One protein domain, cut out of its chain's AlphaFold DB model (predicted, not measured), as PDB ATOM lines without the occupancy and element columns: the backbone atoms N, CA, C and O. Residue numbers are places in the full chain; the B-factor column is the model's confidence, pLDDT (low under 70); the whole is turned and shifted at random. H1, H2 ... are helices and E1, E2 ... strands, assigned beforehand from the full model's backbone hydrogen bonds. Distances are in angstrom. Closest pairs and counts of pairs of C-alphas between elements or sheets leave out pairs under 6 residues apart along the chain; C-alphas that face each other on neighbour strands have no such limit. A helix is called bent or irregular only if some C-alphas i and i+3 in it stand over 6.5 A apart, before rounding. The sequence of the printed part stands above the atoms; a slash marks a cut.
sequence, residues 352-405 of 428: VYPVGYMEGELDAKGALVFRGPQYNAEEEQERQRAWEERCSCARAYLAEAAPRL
ATOM      1  N   VAL A 352     -34.170  52.485 -27.707       85.38
ATOM      2  CA  VAL A 352     -34.986  52.338 -26.501       85.38
ATOM      3  C   VAL A 352     -34.298  51.309 -25.607       85.38
ATOM      4  O   VAL A 352     -33.896  50.250 -26.087       85.38
ATOM      5  N   TYR A 353     -34.111  51.657 -24.336       84.94
ATOM      6  CA  TYR A 353     -33.355  50.866 -23.364       84.94
ATOM      7  C   TYR A 353     -34.289  50.151 -22.372       84.94
ATOM      8  O   TYR A 353     -35.413  50.618 -22.157       84.94
ATOM      9  N   PRO A 354     -33.831  49.058 -21.726       84.62
ATOM     10  CA  PRO A 354     -34.563  48.417 -20.637       84.62
ATOM     11  C   PRO A 354     -34.916  49.405 -19.518       84.62
ATOM     12  O   PRO A 354     -34.081  50.209 -19.098       84.62
ATOM     13  N   VAL A 355     -36.137  49.307 -18.981       82.12
ATOM     14  CA  VAL A 355     -36.598  50.140 -17.853       82.12
ATOM     15  C   VAL A 355     -35.640  49.989 -16.676       82.12
ATOM     16  O   VAL A 355     -35.345  48.865 -16.287       82.12
ATOM     17  N   GLY A 356     -35.155  51.103 -16.127       78.94
ATOM     18  CA  GLY A 356     -34.338  51.139 -14.914       78.94
ATOM     19  C   GLY A 356     -35.087  51.749 -13.728       78.94
ATOM     20  O   GLY A 356     -35.854  52.695 -13.892       78.94
ATOM     21  N   TYR A 357     -34.846  51.205 -12.539       77.06
ATOM     22  CA  TYR A 357     -35.236  51.736 -11.234       77.06
ATOM     23  C   TYR A 357     -34.049  52.394 -10.524       77.06
ATOM     24  O   TYR A 357     -32.991  51.789 -10.411       77.06
ATOM     25  N   MET A 358     -34.199  53.621 -10.041       75.44
ATOM     26  CA  MET A 358     -33.175  54.267  -9.216       75.44
ATOM     27  C   MET A 358     -33.683  54.340  -7.781       75.44
ATOM     28  O   MET A 358     -34.781  54.852  -7.558       75.44
ATOM     29  N   GLU A 359     -32.897  53.848  -6.826       78.31
ATOM     30  CA  GLU A 359     -33.195  54.009  -5.406       78.31
ATOM     31  C   GLU A 359     -32.685  55.374  -4.929       78.31
ATOM     32  O   GLU A 359     -31.527  55.747  -5.137       78.31
ATOM     33  N   GLY A 360     -33.594  56.164  -4.361       83.19
ATOM     34  CA  GLY A 360     -33.296  57.473  -3.796       83.19
ATOM     35  C   GLY A 360     -33.614  57.469  -2.310       83.19
ATOM     36  O   GLY A 360     -34.755  57.223  -1.927       83.19
ATOM     37  N   GLU A 361     -32.622  57.774  -1.484       83.25
ATOM     38  CA  GLU A 361     -32.791  57.972  -0.049       83.25
ATOM     39  C   GLU A 361     -33.034  59.452   0.242       83.25
ATOM     40  O   GLU A 361     -32.460  60.328  -0.402       83.25
ATOM     41  N   LEU A 362     -33.878  59.765   1.222       87.50
ATOM     42  CA  LEU A 362     -34.009  61.141   1.694       87.50
ATOM     43  C   LEU A 362     -32.854  61.451   2.645       87.50
ATOM     44  O   LEU A 362     -32.649  60.744   3.632       87.50
ATOM     45  N   ASP A 363     -32.113  62.521   2.370       84.12
ATOM     46  CA  ASP A 363     -31.137  63.034   3.322       84.12
ATOM     47  C   ASP A 363     -31.824  63.609   4.578       84.12
ATOM     48  O   ASP A 363     -33.047  63.767   4.654       84.12
ATOM     49  N   ALA A 364     -31.025  63.980   5.582       83.62
ATOM     50  CA  ALA A 364     -31.529  64.591   6.815       83.62
ATOM     51  C   ALA A 364     -32.276  65.929   6.595       83.62
ATOM     52  O   ALA A 364     -32.954  66.406   7.502       83.62
ATOM     53  N   LYS A 365     -32.156  66.543   5.408       84.19
ATOM     54  CA  LYS A 365     -32.840  67.777   4.991       84.19
ATOM     55  C   LYS A 365     -34.075  67.499   4.115       84.19
ATOM     56  O   LYS A 365     -34.741  68.447   3.702       84.19
ATOM     57  N   GLY A 366     -34.409  66.232   3.853       82.50
ATOM     58  CA  GLY A 366     -35.526  65.815   3.004       82.50
ATOM     59  C   GLY A 366     -35.257  65.911   1.497       82.50
ATOM     60  O   GLY A 366     -36.206  65.861   0.714       82.50
ATOM     61  N   ALA A 367     -34.001  66.065   1.073       81.94
ATOM     62  CA  ALA A 367     -33.602  66.040  -0.328       81.94
ATOM     63  C   ALA A 367     -33.382  64.593  -0.788       81.94
ATOM     64  O   ALA A 367     -32.758  63.800  -0.086       81.94
ATOM     65  N   LEU A 368     -33.886  64.243  -1.972       82.94
ATOM     66  CA  LEU A 368     -33.698  62.914  -2.549       82.94
ATOM     67  C   LEU A 368     -32.252  62.773  -3.053       82.94
ATOM     68  O   LEU A 368     -31.829  63.503  -3.950       82.94
ATOM     69  N   VAL A 369     -31.505  61.835  -2.483       81.94
ATOM     70  CA  VAL A 369     -30.124  61.510  -2.837       81.94
ATOM     71  C   VAL A 369     -30.085  60.083  -3.365       81.94
ATOM     72  O   VAL A 369     -30.444  59.137  -2.674       81.94
ATOM     73  N   PHE A 370     -29.611  59.922  -4.592       80.75
ATOM     74  CA  PHE A 370     -29.409  58.610  -5.200       80.75
ATOM     75  C   PHE A 370     -28.026  58.082  -4.792       80.75
ATOM     76  O   PHE A 370     -27.021  58.746  -5.058       80.75
ATOM     77  N   ARG A 371     -27.954  56.927  -4.118       67.31
ATOM     78  CA  ARG A 371     -26.692  56.285  -3.699       67.31
ATOM     79  C   ARG A 371     -26.649  54.824  -4.158       67.31
ATOM     80  O   ARG A 371     -27.677  54.167  -4.189       67.31
ATOM     81  N   GLY A 372     -25.442  54.330  -4.451       63.97
ATOM     82  CA  GLY A 372     -25.157  52.917  -4.754       63.97
ATOM     83  C   GLY A 372     -24.982  52.590  -6.249       63.97
ATOM     84  O   GLY A 372     -25.384  53.382  -7.105       63.97
ATOM     85  N   PRO A 373     -24.345  51.448  -6.590       59.19
ATOM     86  CA  PRO A 373     -24.435  50.882  -7.935       59.19
ATOM     87  C   PRO A 373     -25.903  50.556  -8.227       59.19
ATOM     88  O   PRO A 373     -26.572  49.935  -7.408       59.19
ATOM     89  N   GLN A 374     -26.414  51.020  -9.367       62.97
ATOM     90  CA  GLN A 374     -27.858  51.036  -9.629       62.97
ATOM     91  C   GLN A 374     -28.484  49.637  -9.740       62.97
ATOM     92  O   GLN A 374     -29.675  49.521  -9.479       62.97
ATOM     93  N   TYR A 375     -27.707  48.607 -10.104       66.44
ATOM     94  CA  TYR A 375     -28.143  47.206 -10.189       66.44
ATOM     95  C   TYR A 375     -26.967  46.266  -9.944       66.44
ATOM     96  O   TYR A 375     -25.821  46.601 -10.264       66.44
ATOM     97  N   ASN A 376     -27.256  45.066  -9.446       78.50
ATOM     98  CA  ASN A 376     -26.325  43.947  -9.569       78.50
ATOM     99  C   ASN A 376     -26.407  43.330 -10.989       78.50
ATOM    100  O   ASN A 376     -27.334  43.596 -11.757       78.50
ATOM    101  N   ALA A 377     -25.418  42.512 -11.362       80.88
ATOM    102  CA  ALA A 377     -25.343  41.934 -12.708       80.88
ATOM    103  C   ALA A 377     -26.525  40.997 -13.043       80.88
ATOM    104  O   ALA A 377     -26.883  40.856 -14.211       80.88
ATOM    105  N   GLU A 378     -27.129  40.357 -12.036       84.12
ATOM    106  CA  GLU A 378     -28.266  39.446 -12.213       84.12
ATOM    107  C   GLU A 378     -29.548  40.219 -12.551       84.12
ATOM    108  O   GLU A 378     -30.235  39.893 -13.521       84.12
ATOM    109  N   GLU A 379     -29.816  41.306 -11.828       81.69
ATOM    110  CA  GLU A 379     -30.923  42.234 -12.074       81.69
ATOM    111  C   GLU A 379     -30.807  42.906 -13.448       81.69
ATOM    112  O   GLU A 379     -31.807  43.082 -14.145       81.69
ATOM    113  N   GLU A 380     -29.594  43.266 -13.879       82.38
ATOM    114  CA  GLU A 380     -29.370  43.826 -15.216       82.38
ATOM    115  C   GLU A 380     -29.685  42.806 -16.323       82.38
ATOM    116  O   GLU A 380     -30.341  43.147 -17.314       82.38
ATOM    117  N   GLN A 381     -29.306  41.536 -16.134       85.06
ATOM    118  CA  GLN A 381     -29.636  40.460 -17.073       85.06
ATOM    119  C   GLN A 381     -31.136  40.164 -17.123       85.06
ATOM    120  O   GLN A 381     -31.684  39.983 -18.212       85.06
ATOM    121  N   GLU A 382     -31.819  40.122 -15.979       86.62
ATOM    122  CA  GLU A 382     -33.269  39.911 -15.931       86.62
ATOM    123  C   GLU A 382     -34.013  41.044 -16.652       86.62
ATOM    124  O   GLU A 382     -34.881  40.790 -17.493       86.62
ATOM    125  N   ARG A 383     -33.606  42.297 -16.411       85.88
ATOM    126  CA  ARG A 383     -34.144  43.476 -17.107       85.88
ATOM    127  C   ARG A 383     -33.924  43.404 -18.611       85.88
ATOM    128  O   ARG A 383     -34.839  43.729 -19.369       85.88
ATOM    129  N   GLN A 384     -32.737  42.983 -19.040       86.75
ATOM    130  CA  GLN A 384     -32.415  42.832 -20.453       86.75
ATOM    131  C   GLN A 384     -33.284  41.750 -21.112       86.75
ATOM    132  O   GLN A 384     -33.877  42.014 -22.156       86.75
ATOM    133  N   ARG A 385     -33.457  40.583 -20.476       89.25
ATOM    134  CA  ARG A 385     -34.333  39.508 -20.986       89.25
ATOM    135  C   ARG A 385     -35.791  39.951 -21.079       89.25
ATOM    136  O   ARG A 385     -36.422  39.783 -22.121       89.25
ATOM    137  N   ALA A 386     -36.316  40.571 -20.023       88.75
ATOM    138  CA  ALA A 386     -37.683  41.084 -20.012       88.75
ATOM    139  C   ALA A 386     -37.890  42.175 -21.080       88.75
ATOM    140  O   ALA A 386     -38.950  42.263 -21.702       88.75
ATOM    141  N   TRP A 387     -36.881  43.016 -21.320       90.12
ATOM    142  CA  TRP A 387     -36.902  44.013 -22.387       90.12
ATOM    143  C   TRP A 387     -36.905  43.382 -23.782       90.12
ATOM    144  O   TRP A 387     -37.690  43.806 -24.631       90.12
ATOM    145  N   GLU A 388     -36.080  42.363 -24.015       91.19
ATOM    146  CA  GLU A 388     -36.022  41.619 -25.278       91.19
ATOM    147  C   GLU A 388     -37.347  40.923 -25.588       91.19
ATOM    148  O   GLU A 388     -37.858  41.043 -26.704       91.19
ATOM    149  N   GLU A 389     -37.955  40.276 -24.592       92.19
ATOM    150  CA  GLU A 389     -39.274  39.658 -24.724       92.19
ATOM    151  C   GLU A 389     -40.341  40.707 -25.074       92.19
ATOM    152  O   GLU A 389     -41.091  40.545 -26.040       92.19
ATOM    153  N   ARG A 390     -40.363  41.845 -24.364       89.12
ATOM    154  CA  ARG A 390     -41.290  42.951 -24.662       89.12
ATOM    155  C   ARG A 390     -41.065  43.540 -26.052       89.12
ATOM    156  O   ARG A 390     -42.041  43.819 -26.746       89.12
ATOM    157  N   CYS A 391     -39.814  43.711 -26.474       87.12
ATOM    158  CA  CYS A 391     -39.472  44.166 -27.821       87.12
ATOM    159  C   CYS A 391     -39.954  43.186 -28.886       87.12
ATOM    160  O   CYS A 391     -40.518  43.617 -29.890       87.12
ATOM    161  N   SER A 392     -39.743  41.888 -28.669       91.06
ATOM    162  CA  SER A 392     -40.185  40.829 -29.575       91.06
ATOM    163  C   SER A 392     -41.707  40.848 -29.734       91.06
ATOM    164  O   SER A 392     -42.211  40.978 -30.851       91.06
ATOM    165  N   CYS A 393     -42.442  40.860 -28.618       91.81
ATOM    166  CA  CYS A 393     -43.901  40.954 -28.606       91.81
ATOM    167  C   CYS A 393     -44.415  42.235 -29.288       91.81
ATOM    168  O   CYS A 393     -45.341  42.178 -30.096       91.81
ATOM    169  N   ALA A 394     -43.804  43.393 -29.010       88.00
ATOM    170  CA  ALA A 394     -44.187  44.661 -29.631       88.00
ATOM    171  C   ALA A 394     -43.914  44.679 -31.144       88.00
ATOM    172  O   ALA A 394     -44.746  45.166 -31.906       88.00
ATOM    173  N   ARG A 395     -42.782  44.121 -31.597       88.25
ATOM    174  CA  ARG A 395     -42.467  43.980 -33.028       88.25
ATOM    175  C   ARG A 395     -43.454  43.055 -33.733       88.25
ATOM    176  O   ARG A 395     -43.925  43.411 -34.806       88.25
ATOM    177  N   ALA A 396     -43.793  41.917 -33.126       91.75
ATOM    178  CA  ALA A 396     -44.789  40.995 -33.670       91.75
ATOM    179  C   ALA A 396     -46.163  41.673 -33.810       91.75
ATOM    180  O   ALA A 396     -46.775  41.617 -34.874       91.75
ATOM    181  N   TYR A 397     -46.598  42.400 -32.776       91.19
ATOM    182  CA  TYR A 397     -47.835  43.178 -32.814       91.19
ATOM    183  C   TYR A 397     -47.824  44.255 -33.909       91.19
ATOM    184  O   TYR A 397     -48.785  44.382 -34.666       91.19
ATOM    185  N   LEU A 398     -46.740  45.031 -34.018       88.00
ATOM    186  CA  LEU A 398     -46.614  46.062 -35.049       88.00
ATOM    187  C   LEU A 398     -46.608  45.464 -36.457       88.00
ATOM    188  O   LEU A 398     -47.238  46.032 -37.341       88.00
ATOM    189  N   ALA A 399     -45.964  44.314 -36.664       91.12
ATOM    190  CA  ALA A 399     -45.978  43.614 -37.946       91.12
ATOM    191  C   ALA A 399     -47.394  43.156 -38.342       91.12
ATOM    192  O   ALA A 399     -47.768  43.259 -39.509       91.12
ATOM    193  N   GLU A 400     -48.209  42.711 -37.381       92.06
ATOM    194  CA  GLU A 400     -49.616  42.358 -37.621       92.06
ATOM    195  C   GLU A 400     -50.495  43.598 -37.875       92.06
ATOM    196  O   GLU A 400     -51.403  43.586 -38.712       92.06
ATOM    197  N   ALA A 401     -50.233  44.694 -37.158       89.50
ATOM    198  CA  ALA A 401     -51.019  45.920 -37.237       89.50
ATOM    199  C   ALA A 401     -50.675  46.796 -38.455       89.50
ATOM    200  O   ALA A 401     -51.570  47.470 -38.973       89.50
ATOM    201  N   ALA A 402     -49.426  46.782 -38.935       90.25
ATOM    202  CA  ALA A 402     -48.942  47.661 -40.003       90.25
ATOM    203  C   ALA A 402     -49.808  47.604 -41.278       90.25
ATOM    204  O   ALA A 402     -50.329  48.649 -41.664       90.25
ATOM    205  N   PRO A 403     -50.164  46.429 -41.841       92.56
ATOM    206  CA  PRO A 403     -51.015  46.370 -43.035       92.56
ATOM    207  C   PRO A 403     -52.424  46.946 -42.830       92.56
ATOM    208  O   PRO A 403     -53.129  47.270 -43.787       92.56
ATOM    209  N   ARG A 404     -52.918  47.001 -41.586       89.19
ATOM    210  CA  ARG A 404     -54.211  47.627 -41.264       89.19
ATOM    211  C   ARG A 404     -54.075  49.142 -41.189       89.19
ATOM    212  O   ARG A 404     -54.966  49.835 -41.674       89.19
ATOM    213  N   LEU A 405     -52.988  49.627 -40.595       87.31
ATOM    214  CA  LEU A 405     -52.679  51.051 -40.508       87.31
ATOM    215  C   LEU A 405     -52.392  51.634 -41.892       87.31
ATOM    216  O   LEU A 405     -52.988  52.650 -42.221       87.31
TER     217      LEU A 405
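AT A GLANCE: This is residues 352 to 405 of the 428 residues of an uncharacterized protein of Malassezia sympodialis (strain ATCC 42132) (UniProt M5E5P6). One long helix, H1, and a small two-stranded hairpin, E1 and E2, make the two arms of a V, joined by residues 371 to 376, while residues 352 to 359 run between the arms from beside the first half of H1 to the hairpin and close the V to a loose triangle, out of which residues 392 to 405 of H1 stick out freely. The 54 printed residues are mostly helix by class, with E1, E2 and H1 in that order and E1 and E2 antiparallel. The whole is extended, with a radius of gyration of the C-alphas of 17.6 A, a rod spanning 56 by 26 by 11 A.

HOW THE PARTS SIT: E1, residues 360 to 362, and E2, residues 368 to 370, form a hairpin through a tight link, with N 361 and O 369 2.8 A apart, within hydrogen-bond range. H1, residues 377 to 405, is apart from E1. In H1, 23 of 25 O i to N i+4 pairs are within hydrogen-bond range.

IN THESE COORDINATES: E1 begins at C-alpha 360 (-33.296, 57.473, -3.796). E1 and E2 are each 6.6 A long. H1 is 40.0 A long, ending at C-alpha 405 (-52.679, 51.051, -40.508). It has a kink of 31 degrees near residue 399 and is only just irregular: C-alphas 400 and 403 are 6.9 A apart.

THE WHOLE: The C-alphas farthest apart, of Ala 364 and Pro 403, are 56.5 A apart. The printed part has no cut and no long link between named elements. Residues 371 to 375 have pLDDT under 70.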